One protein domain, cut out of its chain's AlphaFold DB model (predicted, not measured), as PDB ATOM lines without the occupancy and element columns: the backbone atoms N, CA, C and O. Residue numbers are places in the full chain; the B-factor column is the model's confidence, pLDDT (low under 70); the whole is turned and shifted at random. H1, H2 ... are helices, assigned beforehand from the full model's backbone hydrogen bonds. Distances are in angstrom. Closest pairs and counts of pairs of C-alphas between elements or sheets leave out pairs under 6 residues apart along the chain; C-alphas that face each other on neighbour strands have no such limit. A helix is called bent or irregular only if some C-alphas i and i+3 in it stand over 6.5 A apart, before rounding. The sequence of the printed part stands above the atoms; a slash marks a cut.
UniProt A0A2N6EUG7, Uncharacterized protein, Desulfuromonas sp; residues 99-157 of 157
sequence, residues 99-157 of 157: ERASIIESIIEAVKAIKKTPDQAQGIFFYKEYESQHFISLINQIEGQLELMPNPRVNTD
ATOM      1  N   GLU A  99     130.093 152.496  88.434       55.38
ATOM      2  CA  GLU A  99     130.414 153.842  87.981       55.38
ATOM      3  C   GLU A  99     131.867 154.148  88.362       55.38
ATOM      4  O   GLU A  99     132.242 153.997  89.526       55.38
ATOM      5  N   ARG A 100     132.696 154.544  87.385       58.62
ATOM      6  CA  ARG A 100     134.140 154.784  87.578       58.62
ATOM      7  C   ARG A 100     134.410 155.672  88.798       58.62
ATOM      8  O   ARG A 100     135.416 155.481  89.477       58.62
ATOM      9  N   ALA A 101     133.481 156.586  89.085       59.72
ATOM     10  CA  ALA A 101     133.506 157.465  90.241       59.72
ATOM     11  C   ALA A 101     133.491 156.737  91.593       59.72
ATOM     12  O   ALA A 101     134.248 157.077  92.499       59.72
ATOM     13  N   SER A 102     132.666 155.703  91.710       66.44
ATOM     14  CA  SER A 102     132.382 155.008  92.966       66.44
ATOM     15  C   SER A 102     133.357 153.858  93.246       66.44
ATOM     16  O   SER A 102     133.409 153.353  94.367       66.44
ATOM     17  N   ILE A 103     134.161 153.447  92.254       75.31
ATOM     18  CA  ILE A 103     135.164 152.378  92.407       75.31
ATOM     19  C   ILE A 103     136.261 152.788  93.389       75.31
ATOM     20  O   ILE A 103     136.550 152.037  94.315       75.31
ATOM     21  N   ILE A 104     136.856 153.971  93.207       78.50
ATOM     22  CA  ILE A 104     137.959 154.431  94.063       78.50
ATOM     23  C   ILE A 104     137.482 154.582  95.508       78.50
ATOM     24  O   ILE A 104     138.128 154.077  96.421       78.50
ATOM     25  N   GLU A 105     136.306 155.173  95.715       80.19
ATOM     26  CA  GLU A 105     135.699 155.302  97.045       80.19
ATOM     27  C   GLU A 105     135.417 153.938  97.686       80.19
ATOM     28  O   GLU A 105     135.724 153.733  98.861       80.19
ATOM     29  N   SER A 106     134.901 152.979  96.911       80.56
ATOM     30  CA  SER A 106     134.651 151.614  97.395       80.56
ATOM     31  C   SER A 106     135.943 150.899  97.793       80.56
ATOM     32  O   SER A 106     135.973 150.199  98.803       80.56
ATOM     33  N   ILE A 107     137.023 151.088  97.024       84.31
ATOM     34  CA  ILE A 107     138.343 150.531  97.346       84.31
ATOM     35  C   ILE A 107     138.892 151.178  98.619       84.31
ATOM     36  O   ILE A 107     139.344 150.457  99.506       84.31
ATOM     37  N   ILE A 108     138.810 152.506  98.745       85.62
ATOM     38  CA  ILE A 108     139.231 153.230  99.952       85.62
ATOM     39  C   ILE A 108     138.494 152.689 101.180       85.62
ATOM     40  O   ILE A 108     139.120 152.392 102.199       85.62
ATOM     41  N   GLU A 109     137.175 152.521 101.096       88.25
ATOM     42  CA  GLU A 109     136.390 152.028 102.227       88.25
ATOM     43  C   GLU A 109     136.715 150.564 102.562       88.25
ATOM     44  O   GLU A 109     136.852 150.209 103.735       88.25
ATOM     45  N   ALA A 110     136.951 149.724 101.549       87.50
ATOM     46  CA  ALA A 110     137.421 148.357 101.755       87.50
ATOM     47  C   ALA A 110     138.793 148.320 102.451       87.50
ATOM     48  O   ALA A 110     138.976 147.554 103.398       87.50
ATOM     49  N   VAL A 111     139.740 149.170 102.041       89.56
ATOM     50  CA  VAL A 111     141.069 149.275 102.671       89.56
ATOM     51  C   VAL A 111     140.949 149.710 104.130       89.56
ATOM     52  O   VAL A 111     141.569 149.092 104.997       89.56
ATOM     53  N   LYS A 112     140.087 150.687 104.444       89.81
ATOM     54  CA  LYS A 112     139.805 151.085 105.835       89.81
ATOM     55  C   LYS A 112     139.248 149.931 106.668       89.81
ATOM     56  O   LYS A 112     139.641 149.772 107.824       89.81
ATOM     57  N   ALA A 113     138.335 149.134 106.115       88.88
ATOM     58  CA  ALA A 113     137.782 147.972 106.809       88.88
ATOM     59  C   ALA A 113     138.850 146.888 107.046       88.88
ATOM     60  O   ALA A 113     138.968 146.368 108.157       88.88
ATOM     61  N   ILE A 114     139.685 146.606 106.040       89.25
ATOM     62  CA  ILE A 114     140.811 145.667 106.157       89.25
ATOM     63  C   ILE A 114     141.777 146.136 107.251       89.25
ATOM     64  O   ILE A 114     142.125 145.350 108.128       89.25
ATOM     65  N   LYS A 115     142.142 147.423 107.261       92.56
ATOM     66  CA  LYS A 115     143.030 148.027 108.269       92.56
ATOM     67  C   LYS A 115     142.518 147.848 109.699       92.56
ATOM     68  O   LYS A 115     143.318 147.614 110.592       92.56
ATOM     69  N   LYS A 116     141.198 147.914 109.906       91.94
ATOM     70  CA  LYS A 116     140.546 147.706 111.214       91.94
ATOM     71  C   LYS A 116     140.394 146.235 111.605       91.94
ATOM     72  O   LYS A 116     140.091 145.942 112.756       91.94
ATOM     73  N   THR A 117     140.560 145.305 110.665       89.12
ATOM     74  CA  THR A 117     140.281 143.880 110.899       89.12
ATOM     75  C   THR A 117     141.148 143.268 112.008       89.12
ATOM     76  O   THR A 117     140.574 142.558 112.831       89.12
ATOM     77  N   PRO A 118     142.470 143.536 112.107       91.44
ATOM     78  CA  PRO A 118     143.280 143.008 113.205       91.44
ATOM     79  C   PRO A 118     142.767 143.426 114.589       91.44
ATOM     80  O   PRO A 118     142.706 142.590 115.483       91.44
ATOM     81  N   ASP A 119     142.330 144.682 114.738       90.69
ATOM     82  CA  ASP A 119     141.823 145.227 116.008       90.69
ATOM     83  C   ASP A 119     140.437 144.675 116.378       90.69
ATOM     84  O   ASP A 119     140.055 144.650 117.547       90.69
ATOM     85  N   GLN A 120     139.657 144.255 115.378       90.94
ATOM     86  CA  GLN A 120     138.290 143.749 115.551       90.94
ATOM     87  C   GLN A 120     138.204 142.220 115.594       90.94
ATOM     88  O   GLN A 120     137.150 141.668 115.924       90.94
ATOM     89  N   ALA A 121     139.279 141.516 115.242       88.50
ATOM     90  CA  ALA A 121     139.306 140.065 115.247       88.50
ATOM     91  C   ALA A 121     139.246 139.530 116.688       88.50
ATOM     92  O   ALA A 121     140.022 139.922 117.552       88.50
ATOM     93  N   GLN A 122     138.351 138.573 116.950       84.88
ATOM     94  CA  GLN A 122     138.247 137.916 118.265       84.88
ATOM     95  C   GLN A 122     139.341 136.859 118.513       84.88
ATOM     96  O   GLN A 122     139.370 136.235 119.571       84.88
ATOM     97  N   GLY A 123     140.220 136.622 117.539       84.00
ATOM     98  CA  GLY A 123     141.266 135.603 117.595       84.00
ATOM     99  C   GLY A 123     142.635 136.154 117.215       84.00
ATOM    100  O   GLY A 123     142.792 137.335 116.916       84.00
ATOM    101  N   ILE A 124     143.636 135.272 117.201       84.31
ATOM    102  CA  ILE A 124     144.990 135.622 116.763       84.31
ATOM    103  C   ILE A 124     144.950 135.923 115.263       84.31
ATOM    104  O   ILE A 124     144.761 135.019 114.451       84.31
ATOM    105  N   PHE A 125     145.116 137.199 114.912       87.38
ATOM    106  CA  PHE A 125     145.186 137.639 113.520       87.38
ATOM    107  C   PHE A 125     146.612 137.543 112.959       87.38
ATOM    108  O   PHE A 125     146.806 137.075 111.839       87.38
ATOM    109  N   PHE A 126     147.614 137.926 113.757       91.88
ATOM    110  CA  PHE A 126     149.035 137.770 113.436       91.88
ATOM    111  C   PHE A 126     149.676 136.777 114.396       91.88
ATOM    112  O   PHE A 126     149.539 136.911 115.611       91.88
ATOM    113  N   TYR A 127     150.401 135.799 113.861       88.25
ATOM    114  CA  TYR A 127     151.133 134.829 114.675       88.25
ATOM    115  C   TYR A 127     152.513 135.357 115.066       88.25
ATOM    116  O   TYR A 127     153.078 134.919 116.070       88.25
ATOM    117  N   LYS A 128     153.074 136.269 114.264       94.00
ATOM    118  CA  LYS A 128     154.411 136.835 114.465       94.00
ATOM    119  C   LYS A 128     154.421 138.339 114.220       94.00
ATOM    120  O   LYS A 128     153.726 138.847 113.348       94.00
ATOM    121  N   GLU A 129     155.298 139.040 114.935       91.06
ATOM    122  CA  GLU A 129     155.414 140.502 114.876       91.06
ATOM    123  C   GLU A 129     155.721 141.033 113.464       91.06
ATOM    124  O   GLU A 129     155.131 142.018 113.025       91.06
ATOM    125  N   TYR A 130     156.580 140.346 112.697       93.94
ATOM    126  CA  TYR A 130     156.904 140.779 111.331       93.94
ATOM    127  C   TYR A 130     155.679 140.769 110.402       93.94
ATOM    128  O   TYR A 130     155.654 141.512 109.425       93.94
ATOM    129  N   GLU A 131     154.671 139.933 110.676       90.75
ATOM    130  CA  GLU A 131     153.453 139.846 109.862       90.75
ATOM    131  C   GLU A 131     152.605 141.103 110.051       90.75
ATOM    132  O   GLU A 131     152.122 141.667 109.071       90.75
ATOM    133  N   SER A 132     152.510 141.584 111.294       92.38
ATOM    134  CA  SER A 132     151.852 142.848 111.640       92.38
ATOM    135  C   SER A 132     152.564 144.040 110.995       92.38
ATOM    136  O   SER A 132     151.944 144.855 110.310       92.38
ATOM    137  N   GLN A 133     153.893 144.101 111.117       93.88
ATOM    138  CA  GLN A 133     154.698 145.168 110.514       93.88
ATOM    139  C   GLN A 133     154.580 145.185 108.987       93.88
ATOM    140  O   GLN A 133     154.409 146.246 108.382       93.88
ATOM    141  N   HIS A 134     154.625 144.008 108.357       94.44
ATOM    142  CA  HIS A 134     154.461 143.881 106.914       94.44
ATOM    143  C   HIS A 134     153.054 144.286 106.463       94.44
ATOM    144  O   HIS A 134     152.915 145.014 105.480       94.44
ATOM    145  N   PHE A 135     152.018 143.883 107.204       93.06
ATOM    146  CA  PHE A 135     150.640 144.283 106.936       93.06
ATOM    147  C   PHE A 135     150.467 145.804 106.987       93.06
ATOM    148  O   PHE A 135     149.949 146.389 106.038       93.06
ATOM    149  N   ILE A 136     150.953 146.458 108.047       93.25
ATOM    150  CA  ILE A 136     150.880 147.919 108.193       93.25
ATOM    151  C   ILE A 136     151.628 148.613 107.050       93.25
ATOM    152  O   ILE A 136     151.111 149.556 106.452       93.25
ATOM    153  N   SER A 137     152.827 148.128 106.710       95.38
ATOM    154  CA  SER A 137     153.612 148.671 105.599       95.38
ATOM    155  C   SER A 137     152.855 148.585 104.270       95.38
ATOM    156  O   SER A 137     152.801 149.577 103.542       95.38
ATOM    157  N   LEU A 138     152.219 147.445 103.985       93.75
ATOM    158  CA  LEU A 138     151.449 147.242 102.761       93.75
ATOM    159  C   LEU A 138     150.190 148.121 102.717       93.75
ATOM    160  O   LEU A 138     149.903 148.717 101.682       93.75
ATOM    161  N   ILE A 139     149.461 148.243 103.832       93.31
ATOM    162  CA  ILE A 139     148.304 149.144 103.926       93.31
ATOM    163  C   ILE A 139     148.718 150.586 103.634       93.31
ATOM    164  O   ILE A 139     148.090 151.231 102.801       93.31
ATOM    165  N   ASN A 140     149.810 151.063 104.235       92.56
ATOM    166  CA  ASN A 140     150.292 152.426 104.007       92.56
ATOM    167  C   ASN A 140     150.719 152.651 102.547       92.56
ATOM    168  O   ASN A 140     150.471 153.718 101.991       92.56
ATOM    169  N   GLN A 141     151.334 151.650 101.906       94.31
ATOM    170  CA  GLN A 141     151.659 151.719 100.478       94.31
ATOM    171  C   GLN A 141     150.400 151.836  99.615       94.31
ATOM    172  O   GLN A 141     150.365 152.654  98.700       94.31
ATOM    173  N   ILE A 142     149.365 151.043  99.908       90.56
ATOM    174  CA  ILE A 142     148.092 151.084  99.179       90.56
ATOM    175  C   ILE A 142     147.392 152.432  99.389       90.56
ATOM    176  O   ILE A 142     146.970 153.043  98.410       90.56
ATOM    177  N   GLU A 143     147.298 152.916 100.631       90.81
ATOM    178  CA  GLU A 143     146.706 154.223 100.953       90.81
ATOM    179  C   GLU A 143     147.430 155.349 100.195       90.81
ATOM    180  O   GLU A 143     146.776 156.129  99.505       90.81
ATOM    181  N   GLY A 144     148.769 155.356 100.197       91.50
ATOM    182  CA  GLY A 144     149.555 156.344  99.452       91.50
ATOM    183  C   GLY A 144     149.345 156.288  97.934       91.50
ATOM    184  O   GLY A 144     149.310 157.323  97.279       91.50
ATOM    185  N   GLN A 145     149.156 155.099  97.348       89.62
ATOM    186  CA  GLN A 145     148.826 154.981  95.921       89.62
ATOM    187  C   GLN A 145     147.415 155.496  95.612       89.62
ATOM    188  O   GLN A 145     147.216 156.129  94.579       89.62
ATOM    189  N   LEU A 146     146.443 155.244  96.494       86.12
ATOM    190  CA  LEU A 146     145.064 155.706  96.322       86.12
ATOM    191  C   LEU A 146     144.940 157.230  96.438       86.12
ATOM    192  O   LEU A 146     144.156 157.816  95.698       86.12
ATOM    193  N   GLU A 147     145.730 157.875  97.300       85.31
ATOM    194  CA  GLU A 147     145.793 159.343  97.414       85.31
ATOM    195  C   GLU A 147     146.289 160.022  96.130       85.31
ATOM    196  O   GLU A 147     145.864 161.130  95.806       85.31
ATOM    197  N   LEU A 148     147.167 159.351  95.379       85.94
ATOM    198  CA  LEU A 148     147.692 159.844  94.106       85.94
ATOM    199  C   LEU A 148     146.729 159.613  92.932       85.94
ATOM    200  O   LEU A 148     146.964 160.134  91.839       85.94
ATOM    201  N   MET A 149     145.661 158.827  93.117       81.31
ATOM    202  CA  MET A 149     144.698 158.584  92.049       81.31
ATOM    203  C   MET A 149     143.794 159.810  91.853       81.31
ATOM    204  O   MET A 149     143.237 160.333  92.818       81.31
ATOM    205  N   PRO A 150     143.598 160.271  90.604       69.62
ATOM    206  CA  PRO A 150     142.755 161.425  90.328       69.62
ATOM    207  C   PRO A 150     141.322 161.137  90.766       69.62
ATOM    208  O   PRO A 150     140.775 160.089  90.419       69.62
ATOM    209  N   ASN A 151     140.705 162.072  91.497       64.75
ATOM    210  CA  ASN A 151     139.311 161.939  91.891       64.75
ATOM    211  C   ASN A 151     138.427 162.057  90.633       64.75
ATOM    212  O   ASN A 151     138.308 163.147  90.069       64.75
ATOM    213  N   PRO A 152     137.780 160.967  90.189       58.12
ATOM    214  CA  PRO A 152     136.941 160.966  88.990       58.12
ATOM    215  C   PRO A 152     135.748 161.935  89.054       58.12
ATOM    216  O   PRO A 152     135.162 162.213  88.012       58.12
ATOM    217  N   ARG A 153     135.392 162.466  90.235       57.56
ATOM    218  CA  ARG A 153     134.334 163.480  90.399       57.56
ATOM    219  C   ARG A 153     134.787 164.925  90.145       57.56
ATOM    220  O   ARG A 153     133.948 165.814  90.199       57.56
ATOM    221  N   VAL A 154     136.078 165.174  89.895       53.44
ATOM    222  CA  VAL A 154     136.643 166.537  89.767       53.44
ATOM    223  C   VAL A 154     136.911 166.951  88.310       53.44
ATOM    224  O   VAL A 154     137.234 168.105  88.057       53.44
ATOM    225  N   ASN A 155     136.687 166.079  87.323       43.72
ATOM    226  CA  ASN A 155     136.742 166.487  85.914       43.72
ATOM    227  C   ASN A 155     135.374 166.988  85.435       43.72
ATOM    228  O   ASN A 155     134.613 166.254  84.804       43.72
ATOM    229  N   THR A 156     135.087 168.250  85.736       46.38
ATOM    230  CA  THR A 156     134.200 169.089  84.928       46.38
ATOM    231  C   THR A 156     135.049 170.200  84.335       46.38
ATOM    232  O   THR A 156     135.346 171.153  85.046       46.38
ATOM    233  N   ASP A 157     135.435 170.030  83.075       35.50
ATOM    234  CA  ASP A 157     135.681 171.092  82.097       35.50
ATOM    235  C   ASP A 157     135.328 170.533  80.709       35.50
ATOM    236  O   ASP A 157     135.784 169.406  80.394       35.50
TER     237      ASP A 157
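What this domain is: This is residues 99 to 157 of the 157 residues of an uncharacterized protein of Desulfuromonas sp (UniProt A0A2N6EUG7). Two long helices, H1 and then H2, fold back on each other as a helical hairpin, side by side and running opposite ways. A loop joins them at one end, and a tail after H2 runs out past the other end. The printed part has 59 residues with two named helices and no named strand; the class is all helix. It is loose, with a radius of gyration of the C-alphas of 14.8 A, and a rod spanning 51 by 20 by 12 A.

How they stand to each other: H1, residues 100 to 120, and H2, residues 129 to 147, touch and form a helical hairpin. Their closest C-alphas, those of Lys 115 and Ile 139, are 6.9 A apart. They run opposite ways at a shallow tilt of 20 degrees. In H2 every O i to N i+4 pair is within hydrogen-bond range; in H1, 13 of 17 are.

Where its parts are: H1 begins at C-alpha 100 (134.140, 154.784, 87.578) and is 30.4 A long from first to last C-alpha. It is irregular: C-alphas 115 and 118 are 7.0 A apart. H2 is 27.4 A long and ends at C-alpha 147 (145.793, 159.343, 97.414).

The domain as a whole: The C-alphas farthest apart, those of Tyr 127 and Asp 157, are 51.1 A apart. The printed part has no cut. The link from H1 to H2 is short, with 8 residues. Residues 119 to 124, of which 119 and 120 belong to H1, stand free. The pLDDT is under 70 in residues 99 to 102 and 150 to 157.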